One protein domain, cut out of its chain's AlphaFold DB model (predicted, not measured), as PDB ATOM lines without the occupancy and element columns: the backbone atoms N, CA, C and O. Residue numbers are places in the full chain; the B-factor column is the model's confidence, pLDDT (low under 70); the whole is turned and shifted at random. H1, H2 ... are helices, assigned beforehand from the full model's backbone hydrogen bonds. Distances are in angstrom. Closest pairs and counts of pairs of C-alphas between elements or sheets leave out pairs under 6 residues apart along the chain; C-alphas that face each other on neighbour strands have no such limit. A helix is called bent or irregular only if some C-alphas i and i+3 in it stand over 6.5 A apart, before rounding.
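Overview. This is residues 3 to 139 of the 1173 residues of the protein "Sec31 protein" of Symbiodinium necroappetens (UniProt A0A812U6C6). A loose three-helix bundle of H4, H5 and H6 makes the body of an elongated model, with the helical hairpin H1 and H2 reaching toward one end of the long axis and H7 running beside H4 and H6 toward the other end. The short helix H3 packs on H6, and H2 meets the bundle only with its residues 42 to 43, at H6. The printed part has 137 residues with seven named helices, H1 to H7 in order, and no named strand; the class is all helix. It is only just loose, close to compact, with a radius of gyration of the C-alphas of 17.3 A, and it spans 59 by 30 by 27 A, only just elongated.

Arrangement. H1, residues 13 to 21, and H2, residues 26 to 44, form a helical hairpin at a shallow tilt of 16 degrees, opposite ways. H2 touches H1 with residues 28 to 36 alone; the closest C-alphas, of Ala 21 and Ala 29, are 4.5 A apart. H2 only just touches H6, residues 106 to 116, with 3 pairs of C-alphas within 8 A, the closest being Cys 42 and Trp 116 at 6.7 A. H3, residues 49 to 55, touches H6 at a steep tilt of 45 degrees, the closest C-alphas being those of Ile 55 and Gln 107, 6.0 A apart. H4, residues 66 to 81, and H5, residues 87 to 103, form a helical hairpin at a shallow tilt of 30 degrees; their closest C-alphas, of Leu 81 and Val 90, are 5.7 A apart. H6 touches H4 the same way at 19 degrees, a shallow tilt, with the C-alphas of Val 77 and Trp 116 closest at 6.4 A. H4, H5 and H6 are an up and down bundle, each helix running against the one before it. H7, residues 119 to 137, is close to H4 but not clearly touching, the closest C-alphas being Gln 72 and Phe 125 at 7.8 A. Every O i to N i+4 pair is within hydrogen-bond range in H1, H2, H3 and H7, against 10 of 12 in H4, 9 of 13 in H5 and 4 of 7 in H6.

Along the chain. H1 begins at C-alpha 13, (184.262, 155.521, 117.167). H2 is 26.9 A long, H4 20.8 A, H5 26.0 A and H6 16.6 A. H4 has a kink of 43 degrees near residue 73 and is irregular, but only just: C-alphas 72 and 75 are 6.7 A apart. H7, 27.0 A long, ends at C-alpha 137, (144.065, 173.250, 120.054).

Size, cuts and confidence. The two C-alphas farthest apart, of Asp 25 and Leu 138, are 59.6 A apart. The printed part has no cut and no long link. The mean pLDDT of the printed part is 75.3, and the residues under 70 include 3 to 13, 100 to 104 and 136 to 139.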
ATOM      1  N   ALA A   3     180.072 158.531 117.446       40.41
ATOM      2  CA  ALA A   3     179.224 158.449 116.243       40.41
ATOM      3  C   ALA A   3     178.200 159.606 116.074       40.41
ATOM      4  O   ALA A   3     177.589 159.738 115.018       40.41
ATOM      5  N   TRP A   4     178.020 160.459 117.091       46.31
ATOM      6  CA  TRP A   4     177.250 161.713 117.053       46.31
ATOM      7  C   TRP A   4     178.145 162.974 117.039       46.31
ATOM      8  O   TRP A   4     177.665 164.085 117.266       46.31
ATOM      9  N   GLY A   5     179.447 162.823 116.760       44.31
ATOM     10  CA  GLY A   5     180.361 163.924 116.435       44.31
ATOM     11  C   GLY A   5     180.674 164.892 117.582       44.31
ATOM     12  O   GLY A   5     180.913 166.070 117.329       44.31
ATOM     13  N   ARG A   6     180.613 164.438 118.845       43.16
ATOM     14  CA  ARG A   6     180.814 165.286 120.040       43.16
ATOM     15  C   ARG A   6     181.594 164.607 121.172       43.16
ATOM     16  O   ARG A   6     181.117 164.515 122.298       43.16
ATOM     17  N   THR A   7     182.808 164.163 120.879       39.56
ATOM     18  CA  THR A   7     183.819 163.790 121.883       39.56
ATOM     19  C   THR A   7     185.097 164.572 121.595       39.56
ATOM     20  O   THR A   7     185.450 164.723 120.432       39.56
ATOM     21  N   GLN A   8     185.781 165.083 122.625       39.66
ATOM     22  CA  GLN A   8     187.031 165.852 122.457       39.66
ATOM     23  C   GLN A   8     188.262 164.974 122.158       39.66
ATOM     24  O   GLN A   8     189.346 165.497 121.943       39.66
ATOM     25  N   SER A   9     188.103 163.648 122.142       40.78
ATOM     26  CA  SER A   9     189.112 162.693 121.685       40.78
ATOM     27  C   SER A   9     189.128 162.612 120.156       40.78
ATOM     28  O   SER A   9     188.098 162.308 119.556       40.78
ATOM     29  N   GLU A  10     190.296 162.790 119.544       48.47
ATOM     30  CA  GLU A  10     190.500 162.863 118.083       48.47
ATOM     31  C   GLU A  10     190.296 161.531 117.323       48.47
ATOM     32  O   GLU A  10     190.476 161.475 116.110       48.47
ATOM     33  N   LEU A  11     189.914 160.452 118.015       52.41
ATOM     34  CA  LEU A  11     189.830 159.100 117.456       52.41
ATOM     35  C   LEU A  11     188.399 158.718 117.019       52.41
ATOM     36  O   LEU A  11     187.453 158.893 117.798       52.41
ATOM     37  N   PRO A  12     188.215 158.134 115.816       64.06
ATOM     38  CA  PRO A  12     186.932 157.608 115.356       64.06
ATOM     39  C   PRO A  12     186.332 156.541 116.282       64.06
ATOM     40  O   PRO A  12     187.040 155.735 116.888       64.06
ATOM     41  N   ALA A  13     184.999 156.464 116.318       65.75
ATOM     42  CA  ALA A  13     184.262 155.521 117.167       65.75
ATOM     43  C   ALA A  13     184.682 154.047 116.968       65.75
ATOM     44  O   ALA A  13     184.813 153.308 117.942       65.75
ATOM     45  N   GLY A  14     184.944 153.646 115.718       70.56
ATOM     46  CA  GLY A  14     185.419 152.302 115.374       70.56
ATOM     47  C   GLY A  14     186.861 152.013 115.810       70.56
ATOM     48  O   GLY A  14     187.165 150.878 116.158       70.56
ATOM     49  N   GLU A  15     187.738 153.021 115.870       71.81
ATOM     50  CA  GLU A  15     189.099 152.844 116.397       71.81
ATOM     51  C   GLU A  15     189.105 152.681 117.914       71.81
ATOM     52  O   GLU A  15     189.842 151.850 118.437       71.81
ATOM     53  N   VAL A  16     188.267 153.442 118.628       73.50
ATOM     54  CA  VAL A  16     188.096 153.271 120.078       73.50
ATOM     55  C   VAL A  16     187.576 151.861 120.375       73.50
ATOM     56  O   VAL A  16     188.157 151.163 121.202       73.50
ATOM     57  N   LEU A  17     186.565 151.395 119.628       78.31
ATOM     58  CA  LEU A  17     186.078 150.015 119.705       78.31
ATOM     59  C   LEU A  17     187.190 148.992 119.430       78.31
ATOM     60  O   LEU A  17     187.318 148.031 120.184       78.31
ATOM     61  N   ALA A  18     187.993 149.182 118.379       76.69
ATOM     62  CA  ALA A  18     189.068 148.258 118.025       76.69
ATOM     63  C   ALA A  18     190.146 148.172 119.118       76.69
ATOM     64  O   ALA A  18     190.544 147.071 119.491       76.69
ATOM     65  N   ARG A  19     190.569 149.317 119.675       78.69
ATOM     66  CA  ARG A  19     191.576 149.387 120.749       78.69
ATOM     67  C   ARG A  19     191.064 148.775 122.055       78.69
ATOM     68  O   ARG A  19     191.789 147.999 122.667       78.69
ATOM     69  N   SER A  20     189.819 149.050 122.455       76.75
ATOM     70  CA  SER A  20     189.216 148.426 123.645       76.75
ATOM     71  C   SER A  20     188.988 146.924 123.460       76.75
ATOM     72  O   SER A  20     189.290 146.146 124.357       76.75
ATOM     73  N   ALA A  21     188.524 146.488 122.286       81.12
ATOM     74  CA  ALA A  21     188.327 145.070 121.984       81.12
ATOM     75  C   ALA A  21     189.643 144.275 121.857       81.12
ATOM     76  O   ALA A  21     189.600 143.053 121.887       81.12
ATOM     77  N   ALA A  22     190.795 144.938 121.711       78.44
ATOM     78  CA  ALA A  22     192.121 144.312 121.732       78.44
ATOM     79  C   ALA A  22     192.719 144.174 123.152       78.44
ATOM     80  O   ALA A  22     193.827 143.670 123.301       78.44
ATOM     81  N   GLN A  23     192.009 144.640 124.188       81.31
ATOM     82  CA  GLN A  23     192.402 144.549 125.605       81.31
ATOM     83  C   GLN A  23     191.427 143.686 126.432       81.31
ATOM     84  O   GLN A  23     191.447 143.719 127.659       81.31
ATOM     85  N   LEU A  24     190.557 142.935 125.754       83.31
ATOM     86  CA  LEU A  24     189.525 142.073 126.324       83.31
ATOM     87  C   LEU A  24     189.687 140.655 125.762       83.31
ATOM     88  O   LEU A  24     190.306 140.473 124.715       83.31
ATOM     89  N   ASP A  25     189.120 139.658 126.439       88.81
ATOM     90  CA  ASP A  25     189.027 138.297 125.903       88.81
ATOM     91  C   ASP A  25     188.141 138.249 124.643       88.81
ATOM     92  O   ASP A  25     187.247 139.080 124.467       88.81
ATOM     93  N   ASP A  26     188.354 137.258 123.772       80.38
ATOM     94  CA  ASP A  26     187.663 137.172 122.476       80.38
ATOM     95  C   ASP A  26     186.129 137.100 122.584       80.38
ATOM     96  O   ASP A  26     185.432 137.569 121.677       80.38
ATOM     97  N   ALA A  27     185.577 136.562 123.678       81.25
ATOM     98  CA  ALA A  27     184.132 136.487 123.877       81.25
ATOM     99  C   ALA A  27     183.555 137.867 124.238       81.25
ATOM    100  O   ALA A  27     182.640 138.348 123.561       81.25
ATOM    101  N   THR A  28     184.136 138.551 125.227       81.88
ATOM    102  CA  THR A  28     183.748 139.919 125.615       81.88
ATOM    103  C   THR A  28     184.005 140.917 124.481       81.88
ATOM    104  O   THR A  28     183.159 141.766 124.191       81.88
ATOM    105  N   ALA A  29     185.130 140.788 123.771       81.06
ATOM    106  CA  ALA A  29     185.469 141.598 122.603       81.06
ATOM    107  C   ALA A  29     184.460 141.417 121.455       81.06
ATOM    108  O   ALA A  29     184.063 142.396 120.814       81.06
ATOM    109  N   SER A  30     184.009 140.184 121.205       83.31
ATOM    110  CA  SER A  30     182.997 139.887 120.184       83.31
ATOM    111  C   SER A  30     181.613 140.413 120.568       83.31
ATOM    112  O   SER A  30     180.939 141.005 119.722       83.31
ATOM    113  N   ALA A  31     181.212 140.284 121.838       81.62
ATOM    114  CA  ALA A  31     179.970 140.863 122.351       81.62
ATOM    115  C   ALA A  31     179.954 142.397 122.193       81.62
ATOM    116  O   ALA A  31     179.041 142.949 121.576       81.62
ATOM    117  N   LEU A  32     181.020 143.078 122.633       81.44
ATOM    118  CA  LEU A  32     181.158 144.536 122.537       81.44
ATOM    119  C   LEU A  32     181.071 145.046 121.085       81.44
ATOM    120  O   LEU A  32     180.412 146.055 120.815       81.44
ATOM    121  N   ARG A  33     181.694 144.338 120.131       83.31
ATOM    122  CA  ARG A  33     181.579 144.636 118.690       83.31
ATOM    123  C   ARG A  33     180.149 144.429 118.179       83.31
ATOM    124  O   ARG A  33     179.640 145.272 117.438       83.31
ATOM    125  N   GLY A  34     179.496 143.340 118.590       83.69
ATOM    126  CA  GLY A  34     178.115 143.023 118.223       83.69
ATOM    127  C   GLY A  34     177.105 144.070 118.700       83.69
ATOM    128  O   GLY A  34     176.174 144.402 117.964       83.69
ATOM    129  N   ASP A  35     177.297 144.622 119.895       83.50
ATOM    130  CA  ASP A  35     176.399 145.628 120.467       83.50
ATOM    131  C   ASP A  35     176.655 147.031 119.922       83.50
ATOM    132  O   ASP A  35     175.698 147.755 119.628       83.50
ATOM    133  N   TYR A  36     177.921 147.395 119.670       83.38
ATOM    134  CA  TYR A  36     178.246 148.614 118.928       83.38
ATOM    135  C   TYR A  36     177.564 148.621 117.551       83.38
ATOM    136  O   TYR A  36     176.892 149.592 117.200       83.38
ATOM    137  N   ALA A  37     177.692 147.530 116.786       81.69
ATOM    138  CA  ALA A  37     177.116 147.428 115.445       81.69
ATOM    139  C   ALA A  37     175.580 147.533 115.457       81.69
ATOM    140  O   ALA A  37     174.992 148.170 114.581       81.69
ATOM    141  N   TRP A  38     174.920 146.964 116.473       84.50
ATOM    142  CA  TRP A  38     173.471 147.081 116.649       84.50
ATOM    143  C   TRP A  38     173.030 148.511 116.994       84.50
ATOM    144  O   TRP A  38     172.117 149.037 116.350       84.50
ATOM    145  N   LEU A  39     173.700 149.173 117.944       80.50
ATOM    146  CA  LEU A  39     173.424 150.573 118.282       80.50
ATOM    147  C   LEU A  39     173.636 151.497 117.075       80.50
ATOM    148  O   LEU A  39     172.820 152.381 116.817       80.50
ATOM    149  N   GLU A  40     174.706 151.280 116.309       78.44
ATOM    150  CA  GLU A  40     175.014 152.071 115.118       78.44
ATOM    151  C   GLU A  40     173.967 151.872 114.002       78.44
ATOM    152  O   GLU A  40     173.551 152.842 113.360       78.44
ATOM    153  N   ALA A  41     173.469 150.644 113.820       79.19
ATOM    154  CA  ALA A  41     172.376 150.345 112.896       79.19
ATOM    155  C   ALA A  41     171.045 151.003 113.321       79.19
ATOM    156  O   ALA A  41     170.371 151.605 112.481       79.19
ATOM    157  N   CYS A  42     170.685 150.963 114.611       74.94
ATOM    158  CA  CYS A  42     169.510 151.677 115.128       74.94
ATOM    159  C   CYS A  42     169.637 153.201 114.948       74.94
ATOM    160  O   CYS A  42     168.674 153.846 114.537       74.94
ATOM    161  N   LEU A  43     170.828 153.776 115.165       72.69
ATOM    162  CA  LEU A  43     171.085 155.210 114.980       72.69
ATOM    163  C   LEU A  43     170.975 155.696 113.526       72.69
ATOM    164  O   LEU A  43     170.630 156.856 113.306       72.69
ATOM    165  N   ARG A  44     171.270 154.846 112.533       72.81
ATOM    166  CA  ARG A  44     171.181 155.196 111.098       72.81
ATOM    167  C   ARG A  44     169.799 154.932 110.477       72.81
ATOM    168  O   ARG A  44     169.570 155.295 109.323       72.81
ATOM    169  N   ARG A  45     168.870 154.309 111.209       77.38
ATOM    170  CA  ARG A  45     167.550 153.902 110.703       77.38
ATOM    171  C   ARG A  45     166.633 155.109 110.465       77.38
ATOM    172  O   ARG A  45     166.396 155.892 111.375       77.38
ATOM    173  N   GLN A  46     166.055 155.237 109.267       75.25
ATOM    174  CA  GLN A  46     165.064 156.287 108.968       75.25
ATOM    175  C   GLN A  46     163.613 155.822 109.239       75.25
ATOM    176  O   GLN A  46     163.323 154.633 109.080       75.25
ATOM    177  N   PRO A  47     162.672 156.732 109.586       76.50
ATOM    178  CA  PRO A  47     161.239 156.422 109.646       76.50
ATOM    179  C   PRO A  47     160.658 156.082 108.263       76.50
ATOM    180  O   PRO A  47     161.190 156.515 107.235       76.50
ATOM    181  N   ALA A  48     159.533 155.357 108.214       74.81
ATOM    182  CA  ALA A  48     158.908 154.989 106.943       74.81
ATOM    183  C   ALA A  48     158.286 156.206 106.229       74.81
ATOM    184  O   ALA A  48     158.067 157.265 106.820       74.81
ATOM    185  N   ARG A  49     157.976 156.067 104.932       64.38
ATOM    186  CA  ARG A  49     157.493 157.169 104.069       64.38
ATOM    187  C   ARG A  49     156.264 157.896 104.635       64.38
ATOM    188  O   ARG A  49     156.211 159.124 104.572       64.38
ATOM    189  N   ASN A  50     155.317 157.156 105.216       64.75
ATOM    190  CA  ASN A  50     154.108 157.720 105.825       64.75
ATOM    191  C   ASN A  50     154.425 158.451 107.141       64.75
ATOM    192  O   ASN A  50     153.939 159.560 107.352       64.75
ATOM    193  N   ASP A  51     155.313 157.896 107.970       72.88
ATOM    194  CA  ASP A  51     155.762 158.537 109.211       72.88
ATOM    195  C   ASP A  51     156.526 159.834 108.913       72.88
ATOM    196  O   ASP A  51     156.277 160.856 109.543       72.88
ATOM    197  N   ARG A  52     157.394 159.838 107.889       74.12
ATOM    198  CA  ARG A  52     158.089 161.043 107.394       74.12
ATOM    199  C   ARG A  52     157.098 162.114 106.923       74.12
ATOM    200  O   ARG A  52     157.317 163.292 107.191       74.12
ATOM    201  N   ALA A  53     156.011 161.726 106.254       66.12
ATOM    202  CA  ALA A  53     154.963 162.657 105.834       66.12
ATOM    203  C   ALA A  53     154.208 163.264 107.032       66.12
ATOM    204  O   ALA A  53     153.982 164.473 107.045       66.12
ATOM    205  N   TRP A  54     153.886 162.462 108.054       79.19
ATOM    206  CA  TRP A  54     153.300 162.947 109.308       79.19
ATOM    207  C   TRP A  54     154.262 163.859 110.087       79.19
ATOM    208  O   TRP A  54     153.886 164.965 110.457       79.19
ATOM    209  N   ILE A  55     155.531 163.474 110.273       79.56
ATOM    210  CA  ILE A  55     156.520 164.297 110.995       79.56
ATOM    211  C   ILE A  55     156.641 165.694 110.364       79.56
ATOM    212  O   ILE A  55     156.710 166.686 111.090       79.56
ATOM    213  N   LEU A  56     156.592 165.797 109.032       73.19
ATOM    214  CA  LEU A  56     156.641 167.074 108.312       73.19
ATOM    215  C   LEU A  56     155.428 167.996 108.558       73.19
ATOM    216  O   LEU A  56     155.558 169.199 108.319       73.19
ATOM    217  N   THR A  57     154.286 167.491 109.045       69.31
ATOM    218  CA  THR A  57     153.138 168.326 109.463       69.31
ATOM    219  C   THR A  57     153.200 168.758 110.933       69.31
ATOM    220  O   THR A  57     152.531 169.721 111.311       69.31
ATOM    221  N   THR A  58     154.035 168.110 111.754       77.94
ATOM    222  CA  THR A  58     154.235 168.466 113.171       77.94
ATOM    223  C   THR A  58     155.067 169.743 113.366       77.94
ATOM    224  O   THR A  58     155.736 170.226 112.451       77.94
ATOM    225  N   GLY A  59     155.080 170.282 114.590       70.94
ATOM    226  CA  GLY A  59     155.884 171.455 114.968       70.94
ATOM    227  C   GLY A  59     155.135 172.790 114.900       70.94
ATOM    228  O   GLY A  59     155.763 173.848 114.835       70.94
ATOM    229  N   ASN A  60     153.801 172.756 114.913       75.00
ATOM    230  CA  ASN A  60     152.965 173.934 115.129       75.00
ATOM    231  C   ASN A  60     152.831 174.262 116.638       75.00
ATOM    232  O   ASN A  60     153.404 173.591 117.496       75.00
ATOM    233  N   GLN A  61     152.097 175.326 116.977       69.06
ATOM    234  CA  GLN A  61     152.016 175.854 118.349       69.06
ATOM    235  C   GLN A  61     151.245 174.975 119.356       69.06
ATOM    236  O   GLN A  61     151.266 175.281 120.547       69.06
ATOM    237  N   PHE A  62     150.562 173.924 118.895       77.12
ATOM    238  CA  PHE A  62     149.743 173.030 119.718       77.12
ATOM    239  C   PHE A  62     150.437 171.684 120.017       77.12
ATOM    240  O   PHE A  62     150.032 170.978 120.939       77.12
ATOM    241  N   CYS A  63     151.504 171.341 119.288       84.56
ATOM    242  CA  CYS A  63     152.224 170.074 119.439       84.56
ATOM    243  C   CYS A  63     152.912 169.919 120.826       84.56
ATOM    244  O   CYS A  63     153.323 170.917 121.434       84.56
ATOM    245  N   PRO A  64     153.103 168.683 121.337       83.19
ATOM    246  CA  PRO A  64     153.728 168.428 122.639       83.19
ATOM    247  C   PRO A  64     155.174 168.926 122.768       83.19
ATOM    248  O   PRO A  64     156.080 168.502 122.063       83.19
ATOM    249  N   LYS A  65     155.438 169.787 123.759       83.44
ATOM    250  CA  LYS A  65     156.799 170.282 124.055       83.44
ATOM    251  C   LYS A  65     157.773 169.118 124.305       83.44
ATOM    252  O   LYS A  65     157.394 168.140 124.942       83.44
ATOM    253  N   GLN A  66     159.038 169.277 123.898       82.12
ATOM    254  CA  GLN A  66     160.086 168.243 124.004       82.12
ATOM    255  C   GLN A  66     160.122 167.478 125.347       82.12
ATOM    256  O   GLN A  66     160.142 166.255 125.274       82.12
ATOM    257  N   PRO A  67     160.017 168.101 126.543       82.50
ATOM    258  CA  PRO A  67     159.984 167.352 127.807       82.50
ATOM    259  C   PRO A  67     158.800 166.378 127.948       82.50
ATOM    260  O   PRO A  67     158.958 165.304 128.513       82.50
ATOM    261  N   ALA A  68     157.626 166.707 127.396       84.75
ATOM    262  CA  ALA A  68     156.471 165.805 127.400       84.75
ATOM    263  C   ALA A  68     156.651 164.647 126.402       84.75
ATOM    264  O   ALA A  68     156.249 163.525 126.687       84.75
ATOM    265  N   MET A  69     157.300 164.894 125.257       87.44
ATOM    266  CA  MET A  69     157.690 163.813 124.341       87.44
ATOM    267  C   MET A  69     158.780 162.923 124.951       87.44
ATOM    268  O   MET A  69     158.730 161.710 124.792       87.44
ATOM    269  N   GLN A  70     159.751 163.503 125.662       85.31
ATOM    270  CA  GLN A  70     160.788 162.768 126.389       85.31
ATOM    271  C   GLN A  70     160.172 161.854 127.453       85.31
ATOM    272  O   GLN A  70     160.509 160.679 127.481       85.31
ATOM    273  N   GLN A  71     159.218 162.350 128.249       85.00
ATOM    274  CA  GLN A  71     158.519 161.556 129.266       85.00
ATOM    275  C   GLN A  71     157.842 160.294 128.693       85.00
ATOM    276  O   GLN A  71     157.880 159.250 129.335       85.00
ATOM    277  N   GLN A  72     157.273 160.372 127.484       86.06
ATOM    278  CA  GLN A  72     156.628 159.231 126.815       86.06
ATOM    279  C   GLN A  72     157.615 158.308 126.076       86.06
ATOM    280  O   GLN A  72     157.463 157.090 126.092       86.06
ATOM    281  N   LEU A  73     158.642 158.866 125.423       84.88
ATOM    282  CA  LEU A  73     159.612 158.094 124.632       84.88
ATOM    283  C   LEU A  73     160.669 157.391 125.501       84.88
ATOM    284  O   LEU A  73     161.121 156.303 125.146       84.88
ATOM    285  N   TRP A  74     161.058 157.997 126.627       85.69
ATOM    286  CA  TRP A  74     162.095 157.497 127.536       85.69
ATOM    287  C   TRP A  74     161.888 156.037 127.982       85.69
ATOM    288  O   TRP A  74     162.774 155.224 127.710       85.69
ATOM    289  N   PRO A  75     160.754 155.644 128.607       84.56
ATOM    290  CA  PRO A  75     160.585 154.275 129.099       84.56
ATOM    291  C   PRO A  75     160.614 153.231 127.974       84.56
ATOM    292  O   PRO A  75     161.087 152.116 128.188       84.56
ATOM    293  N   ILE A  76     160.164 153.595 126.768       82.75
ATOM    294  CA  ILE A  76     160.135 152.694 125.610       82.75
ATOM    295  C   ILE A  76     161.553 152.469 125.067       82.75
ATOM    296  O   ILE A  76     161.968 151.329 124.868       82.75
ATOM    297  N   VAL A  77     162.342 153.536 124.903       82.12
ATOM    298  CA  VAL A  77     163.739 153.430 124.445       82.12
ATOM    299  C   VAL A  77     164.618 152.715 125.480       82.12
ATOM    300  O   VAL A  77     165.424 151.869 125.098       82.12
ATOM    301  N   VAL A  78     164.418 152.958 126.782       84.94
ATOM    302  CA  VAL A  78     165.079 152.186 127.854       84.94
ATOM    303  C   VAL A  78     164.715 150.698 127.765       84.94
ATOM    304  O   VAL A  78     165.602 149.851 127.846       84.94
ATOM    305  N   SER A  79     163.440 150.364 127.539       83.62
ATOM    306  CA  SER A  79     162.989 148.977 127.349       83.62
ATOM    307  C   SER A  79     163.634 148.309 126.125       83.62
ATOM    308  O   SER A  79     164.030 147.148 126.195       83.62
ATOM    309  N   CYS A  80     163.819 149.046 125.023       81.25
ATOM    310  CA  CYS A  80     164.539 148.562 123.842       81.25
ATOM    311  C   CYS A  80     166.028 148.300 124.137       81.25
ATOM    312  O   CYS A  80     166.542 147.235 123.800       81.25
ATOM    313  N   LEU A  81     166.716 149.219 124.826       83.25
ATOM    314  CA  LEU A  81     168.130 149.060 125.196       83.25
ATOM    315  C   LEU A  81     168.362 147.847 126.118       83.25
ATOM    316  O   LEU A  81     169.339 147.120 125.929       83.25
ATOM    317  N   ARG A  82     167.443 147.572 127.060       84.94
ATOM    318  CA  ARG A  82     167.499 146.406 127.975       84.94
ATOM    319  C   ARG A  82     167.411 145.043 127.291       84.94
ATOM    320  O   ARG A  82     167.755 144.048 127.914       84.94
ATOM    321  N   GLN A  83     166.961 144.970 126.039       81.75
ATOM    322  CA  GLN A  83     166.889 143.700 125.306       81.75
ATOM    323  C   GLN A  83     168.268 143.190 124.865       81.75
ATOM    324  O   GLN A  83     168.361 142.070 124.364       81.75
ATOM    325  N   ARG A  84     169.323 144.008 125.003       79.44
ATOM    326  CA  ARG A  84     170.653 143.681 124.484       79.44
ATOM    327  C   ARG A  84     171.829 144.224 125.299       79.44
ATOM    328  O   ARG A  84     172.822 143.523 125.418       79.44
ATOM    329  N   LEU A  85     171.732 145.425 125.876       80.75
ATOM    330  CA  LEU A  85     172.813 145.986 126.695       80.75
ATOM    331  C   LEU A  85     172.731 145.535 128.168       80.75
ATOM    332  O   LEU A  85     171.625 145.425 128.704       80.75
ATOM    333  N   PRO A  86     173.876 145.379 128.865       79.19
ATOM    334  CA  PRO A  86     173.914 145.176 130.315       79.19
ATOM    335  C   PRO A  86     173.239 146.318 131.088       79.19
ATOM    336  O   PRO A  86     173.367 147.486 130.720       79.19
ATOM    337  N   GLU A  87     172.570 146.002 132.200       74.62
ATOM    338  CA  GLU A  87     171.668 146.935 132.900       74.62
ATOM    339  C   GLU A  87     172.336 148.244 133.375       74.62
ATOM    340  O   GLU A  87     171.698 149.297 133.349       74.62
ATOM    341  N   GLY A  88     173.632 148.219 133.714       72.44
ATOM    342  CA  GLY A  88     174.402 149.433 134.022       72.44
ATOM    343  C   GLY A  88     174.613 150.356 132.812       72.44
ATOM    344  O   GLY A  88     174.444 151.568 132.922       72.44
ATOM    345  N   LEU A  89     174.899 149.790 131.633       74.50
ATOM    346  CA  LEU A  89     175.106 150.544 130.387       74.50
ATOM    347  C   LEU A  89     173.798 151.081 129.793       74.50
ATOM    348  O   LEU A  89     173.800 152.120 129.136       74.50
ATOM    349  N   VAL A  90     172.675 150.396 130.026       81.75
ATOM    350  CA  VAL A  90     171.341 150.809 129.556       81.75
ATOM    351  C   VAL A  90     171.016 152.245 129.962       81.75
ATOM    352  O   VAL A  90     170.570 153.022 129.117       81.75
ATOM    353  N   GLN A  91     171.217 152.590 131.238       78.69
ATOM    354  CA  GLN A  91     170.859 153.916 131.749       78.69
ATOM    355  C   GLN A  91     171.797 154.981 131.177       78.69
ATOM    356  O   GLN A  91     171.313 155.945 130.596       78.69
ATOM    357  N   GLU A  92     173.118 154.770 131.211       75.00
ATOM    358  CA  GLU A  92     174.091 155.717 130.643       75.00
ATOM    359  C   GLU A  92     173.857 155.989 129.149       75.00
ATOM    360  O   GLU A  92     173.964 157.133 128.691       75.00
ATOM    361  N   VAL A  93     173.506 154.960 128.368       76.12
ATOM    362  CA  VAL A  93     173.196 155.101 126.937       76.12
ATOM    363  C   VAL A  93     171.864 155.826 126.726       76.12
ATOM    364  O   VAL A  93     171.798 156.710 125.869       76.12
ATOM    365  N   ALA A  94     170.827 155.530 127.516       80.44
ATOM    366  CA  ALA A  94     169.550 156.244 127.458       80.44
ATOM    367  C   ALA A  94     169.704 157.725 127.845       80.44
ATOM    368  O   ALA A  94     169.279 158.606 127.092       80.44
ATOM    369  N   ASP A  95     170.382 158.013 128.959       77.88
ATOM    370  CA  ASP A  95     170.710 159.368 129.403       77.88
ATOM    371  C   ASP A  95     171.520 160.103 128.340       77.88
ATOM    372  O   ASP A  95     171.194 161.235 127.993       77.88
ATOM    373  N   THR A  96     172.529 159.467 127.747       75.50
ATOM    374  CA  THR A  96     173.292 160.060 126.641       75.50
ATOM    375  C   THR A  96     172.381 160.422 125.462       75.50
ATOM    376  O   THR A  96     172.459 161.539 124.942       75.50
ATOM    377  N   ILE A  97     171.478 159.521 125.060       75.19
ATOM    378  CA  ILE A  97     170.541 159.741 123.950       75.19
ATOM    379  C   ILE A  97     169.618 160.938 124.235       75.19
ATOM    380  O   ILE A  97     169.554 161.863 123.421       75.19
ATOM    381  N   PHE A  98     168.946 160.979 125.390       78.88
ATOM    382  CA  PHE A  98     167.960 162.027 125.696       78.88
ATOM    383  C   PHE A  98     168.529 163.299 126.339       78.88
ATOM    384  O   PHE A  98     167.822 164.302 126.369       78.88
ATOM    385  N   ASN A  99     169.789 163.336 126.779       74.38
ATOM    386  CA  ASN A  99     170.471 164.597 127.099       74.38
ATOM    387  C   ASN A  99     171.019 165.282 125.832       74.38
ATOM    388  O   ASN A  99     171.091 166.510 125.772       74.38
ATOM    389  N   MET A 100     171.349 164.519 124.780       65.31
ATOM    390  CA  MET A 100     171.788 165.075 123.492       65.31
ATOM    391  C   MET A 100     170.614 165.424 122.555       65.31
ATOM    392  O   MET A 100     170.662 166.459 121.883       65.31
ATOM    393  N   ALA A 101     169.537 164.629 122.527       63.88
ATOM    394  CA  ALA A 101     168.398 164.843 121.624       63.88
ATOM    395  C   ALA A 101     167.702 166.227 121.742       63.88
ATOM    396  O   ALA A 101     167.359 166.786 120.700       63.88
ATOM    397  N   PRO A 102     167.535 166.865 122.922       62.25
ATOM    398  CA  PRO A 102     166.940 168.204 123.049       62.25
ATOM    399  C   PRO A 102     167.701 169.329 122.328       62.25
ATOM    400  O   PRO A 102     167.163 170.424 122.154       62.25
ATOM    401  N   ALA A 103     168.940 169.091 121.878       61.94
ATOM    402  CA  ALA A 103     169.662 170.022 121.011       61.94
ATOM    403  C   ALA A 103     169.142 170.028 119.556       61.94
ATOM    404  O   ALA A 103     169.344 171.020 118.843       61.94
ATOM    405  N   LEU A 104     168.474 168.949 119.126       68.38
ATOM    406  CA  LEU A 104     167.864 168.791 117.802       68.38
ATOM    407  C   LEU A 104     166.627 169.687 117.642       68.38
ATOM    408  O   LEU A 104     165.988 170.104 118.612       68.38
ATOM    409  N   TRP A 105     166.274 169.995 116.393       72.69
ATOM    410  CA  TRP A 105     165.029 170.702 116.089       72.69
ATOM    411  C   TRP A 105     163.830 169.758 116.236       72.69
ATOM    412  O   TRP A 105     163.972 168.541 116.175       72.69
ATOM    413  N   TYR A 106     162.636 170.323 116.420       79.94
ATOM    414  CA  TYR A 106     161.436 169.579 116.819       79.94
ATOM    415  C   TYR A 106     161.106 168.373 115.919       79.94
ATOM    416  O   TYR A 106     160.844 167.285 116.420       79.94
ATOM    417  N   GLN A 107     161.147 168.551 114.594       83.31
ATOM    418  CA  GLN A 107     160.891 167.463 113.644       83.31
ATOM    419  C   GLN A 107     162.052 166.457 113.613       83.31
ATOM    420  O   GLN A 107     161.812 165.254 113.617       83.31
ATOM    421  N   ASP A 108     163.305 166.927 113.645       78.75
ATOM    422  CA  ASP A 108     164.483 166.053 113.609       78.75
ATOM    423  C   ASP A 108     164.624 165.212 114.907       78.75
ATOM    424  O   ASP A 108     165.070 164.071 114.852       78.75
ATOM    425  N   TYR A 109     164.143 165.710 116.057       81.25
ATOM    426  CA  TYR A 109     163.995 164.950 117.313       81.25
ATOM    427  C   TYR A 109     163.101 163.710 117.129       81.25
ATOM    428  O   TYR A 109     163.462 162.612 117.546       81.25
ATOM    429  N   ILE A 110     161.956 163.866 116.451       83.88
ATOM    430  CA  ILE A 110     161.041 162.752 116.159       83.88
ATOM    431  C   ILE A 110     161.622 161.855 115.053       83.88
ATOM    432  O   ILE A 110     161.534 160.637 115.163       83.88
ATOM    433  N   MET A 111     162.279 162.420 114.029       81.88
ATOM    434  CA  MET A 111     162.964 161.642 112.982       81.88
ATOM    435  C   MET A 111     164.022 160.682 113.540       81.88
ATOM    436  O   MET A 111     164.162 159.589 113.002       81.88
ATOM    437  N   VAL A 112     164.765 161.089 114.577       79.12
ATOM    438  CA  VAL A 112     165.841 160.285 115.184       79.12
ATOM    439  C   VAL A 112     165.310 159.280 116.210       79.12
ATOM    440  O   VAL A 112     165.830 158.171 116.276       79.12
ATOM    441  N   LEU A 113     164.285 159.631 116.997       82.31
ATOM    442  CA  LEU A 113     163.798 158.775 118.090       82.31
ATOM    443  C   LEU A 113     162.646 157.838 117.695       82.31
ATOM    444  O   LEU A 113     162.570 156.731 118.216       82.31
ATOM    445  N   LEU A 114     161.772 158.209 116.752       84.69
ATOM    446  CA  LEU A 114     160.676 157.330 116.312       84.69
ATOM    447  C   LEU A 114     161.158 155.970 115.739       84.69
ATOM    448  O   LEU A 114     160.495 154.967 116.003       84.69
ATOM    449  N   PRO A 115     162.298 155.863 115.017       83.44
ATOM    450  CA  PRO A 115     162.841 154.581 114.545       83.44
ATOM    451  C   PRO A 115     163.277 153.591 115.638       83.44
ATOM    452  O   PRO A 115     163.484 152.420 115.315       83.44
ATOM    453  N   TRP A 116     163.411 154.042 116.894       79.06
ATOM    454  CA  TRP A 116     163.735 153.198 118.054       79.06
ATOM    455  C   TRP A 116     162.514 152.481 118.636       79.06
ATOM    456  O   TRP A 116     162.666 151.501 119.356       79.06
ATOM    457  N   LEU A 117     161.308 152.962 118.328       83.38
ATOM    458  CA  LEU A 117     160.053 152.365 118.774       83.38
ATOM    459  C   LEU A 117     159.640 151.224 117.832       83.38
ATOM    460  O   LEU A 117     159.789 151.321 116.610       83.38
ATOM    461  N   GLY A 118     159.050 150.163 118.384       76.94
ATOM    462  CA  GLY A 118     158.408 149.106 117.606       76.94
ATOM    463  C   GLY A 118     157.190 149.626 116.819       76.94
ATOM    464  O   GLY A 118     156.611 150.649 117.182       76.94
ATOM    465  N   PRO A 119     156.731 148.947 115.748       74.06
ATOM    466  CA  PRO A 119     155.655 149.460 114.883       74.06
ATOM    467  C   PRO A 119     154.333 149.786 115.602       74.06
ATOM    468  O   PRO A 119     153.633 150.726 115.227       74.06
ATOM    469  N   SER A 120     154.000 149.032 116.650       73.69
ATOM    470  CA  SER A 120     152.849 149.266 117.534       73.69
ATOM    471  C   SER A 120     153.040 150.485 118.444       73.69
ATOM    472  O   SER A 120     152.101 151.248 118.674       73.69
ATOM    473  N   GLU A 121     154.257 150.699 118.935       78.69
ATOM    474  CA  GLU A 121     154.639 151.815 119.804       78.69
ATOM    475  C   GLU A 121     154.738 153.123 119.010       78.69
ATOM    476  O   GLU A 121     154.262 154.155 119.474       78.69
ATOM    477  N   GLN A 122     155.253 153.070 117.775       82.31
ATOM    478  CA  GLN A 122     155.226 154.177 116.812       82.31
ATOM    479  C   GLN A 122     153.790 154.678 116.598       82.31
ATOM    480  O   GLN A 122     153.542 155.883 116.658       82.31
ATOM    481  N   LEU A 123     152.831 153.760 116.420       77.06
ATOM    482  CA  LEU A 123     151.416 154.101 116.282       77.06
ATOM    483  C   LEU A 123     150.822 154.678 117.578       77.06
ATOM    484  O   LEU A 123     150.122 155.687 117.514       77.06
ATOM    485  N   ARG A 124     151.120 154.095 118.750       76.69
ATOM    486  CA  ARG A 124     150.684 154.646 120.050       76.69
ATOM    487  C   ARG A 124     151.204 156.065 120.266       76.69
ATOM    488  O   ARG A 124     150.427 156.946 120.620       76.69
ATOM    489  N   PHE A 125     152.483 156.311 119.984       85.38
ATOM    490  CA  PHE A 125     153.083 157.639 120.088       85.38
ATOM    491  C   PHE A 125     152.446 158.635 119.108       85.38
ATOM    492  O   PHE A 125     152.145 159.759 119.500       85.38
ATOM    493  N   GLN A 126     152.167 158.229 117.863       82.69
ATOM    494  CA  GLN A 126     151.430 159.054 116.893       82.69
ATOM    495  C   GLN A 126     150.014 159.402 117.376       82.69
ATOM    496  O   GLN A 126     149.602 160.557 117.262       82.69
ATOM    497  N   GLN A 127     149.284 158.434 117.940       79.62
ATOM    498  CA  GLN A 127     147.939 158.632 118.490       79.62
ATOM    499  C   GLN A 127     147.961 159.591 119.691       79.62
ATOM    500  O   GLN A 127     147.246 160.592 119.678       79.62
ATOM    501  N   TRP A 128     148.839 159.352 120.670       89.00
ATOM    502  CA  TRP A 128     149.050 160.241 121.818       89.00
ATOM    503  C   TRP A 128     149.442 161.661 121.388       89.00
ATOM    504  O   TRP A 128     148.913 162.639 121.908       89.00
ATOM    505  N   PHE A 129     150.327 161.794 120.396       87.81
ATOM    506  CA  PHE A 129     150.774 163.091 119.889       87.81
ATOM    507  C   PHE A 129     149.622 163.879 119.255       87.81
ATOM    508  O   PHE A 129     149.454 165.065 119.544       87.81
ATOM    509  N   GLN A 130     148.829 163.231 118.394       77.62
ATOM    510  CA  GLN A 130     147.667 163.847 117.744       77.62
ATOM    511  C   GLN A 130     146.599 164.239 118.773       77.62
ATOM    512  O   GLN A 130     146.029 165.326 118.682       77.62
ATOM    513  N   GLU A 131     146.375 163.402 119.786       73.44
ATOM    514  CA  GLU A 131     145.431 163.680 120.868       73.44
ATOM    515  C   GLU A 131     145.904 164.841 121.759       73.44
ATOM    516  O   GLU A 131     145.136 165.763 122.032       73.44
ATOM    517  N   TYR A 132     147.191 164.890 122.120       80.62
ATOM    518  CA  TYR A 132     147.791 166.028 122.825       80.62
ATOM    519  C   TYR A 132     147.618 167.324 122.026       80.62
ATOM    520  O   TYR A 132     147.199 168.344 122.579       80.62
ATOM    521  N   GLU A 133     147.912 167.298 120.723       73.19
ATOM    522  CA  GLU A 133     147.756 168.455 119.840       73.19
ATOM    523  C   GLU A 133     146.292 168.917 119.775       73.19
ATOM    524  O   GLU A 133     146.014 170.107 119.939       73.19
ATOM    525  N   ARG A 134     145.343 167.977 119.655       65.44
ATOM    526  CA  ARG A 134     143.897 168.238 119.708       65.44
ATOM    527  C   ARG A 134     143.481 168.881 121.036       65.44
ATOM    528  O   ARG A 134     142.736 169.861 121.034       65.44
ATOM    529  N   HIS A 135     143.986 168.387 122.168       70.12
ATOM    530  CA  HIS A 135     143.701 168.941 123.499       70.12
ATOM    531  C   HIS A 135     144.263 170.355 123.678       70.12
ATOM    532  O   HIS A 135     143.603 171.200 124.284       70.12
ATOM    533  N   GLN A 136     145.456 170.647 123.145       65.50
ATOM    534  CA  GLN A 136     146.014 172.005 123.164       65.50
ATOM    535  C   GLN A 136     145.285 172.950 122.194       65.50
ATOM    536  O   GLN A 136     145.069 174.109 122.545       65.50
ATOM    537  N   PHE A 137     144.859 172.474 121.018       57.25
ATOM    538  CA  PHE A 137     144.065 173.250 120.054       57.25
ATOM    539  C   PHE A 137     142.696 173.655 120.618       57.25
ATOM    540  O   PHE A 137     142.286 174.807 120.493       57.25
ATOM    541  N   LEU A 138     142.011 172.723 121.290       50.44
ATOM    542  CA  LEU A 138     140.691 172.938 121.897       50.44
ATOM    543  C   LEU A 138     140.746 173.575 123.304       50.44
ATOM    544  O   LEU A 138     139.699 173.868 123.884       50.44
ATOM    545  N   ALA A 139     141.951 173.795 123.848       52.97
ATOM    546  CA  ALA A 139     142.202 174.293 125.204       52.97
ATOM    547  C   ALA A 139     141.447 173.503 126.300       52.97
ATOM    548  O   ALA A 139     140.795 174.082 127.174       52.97
TER     549      ALA A 139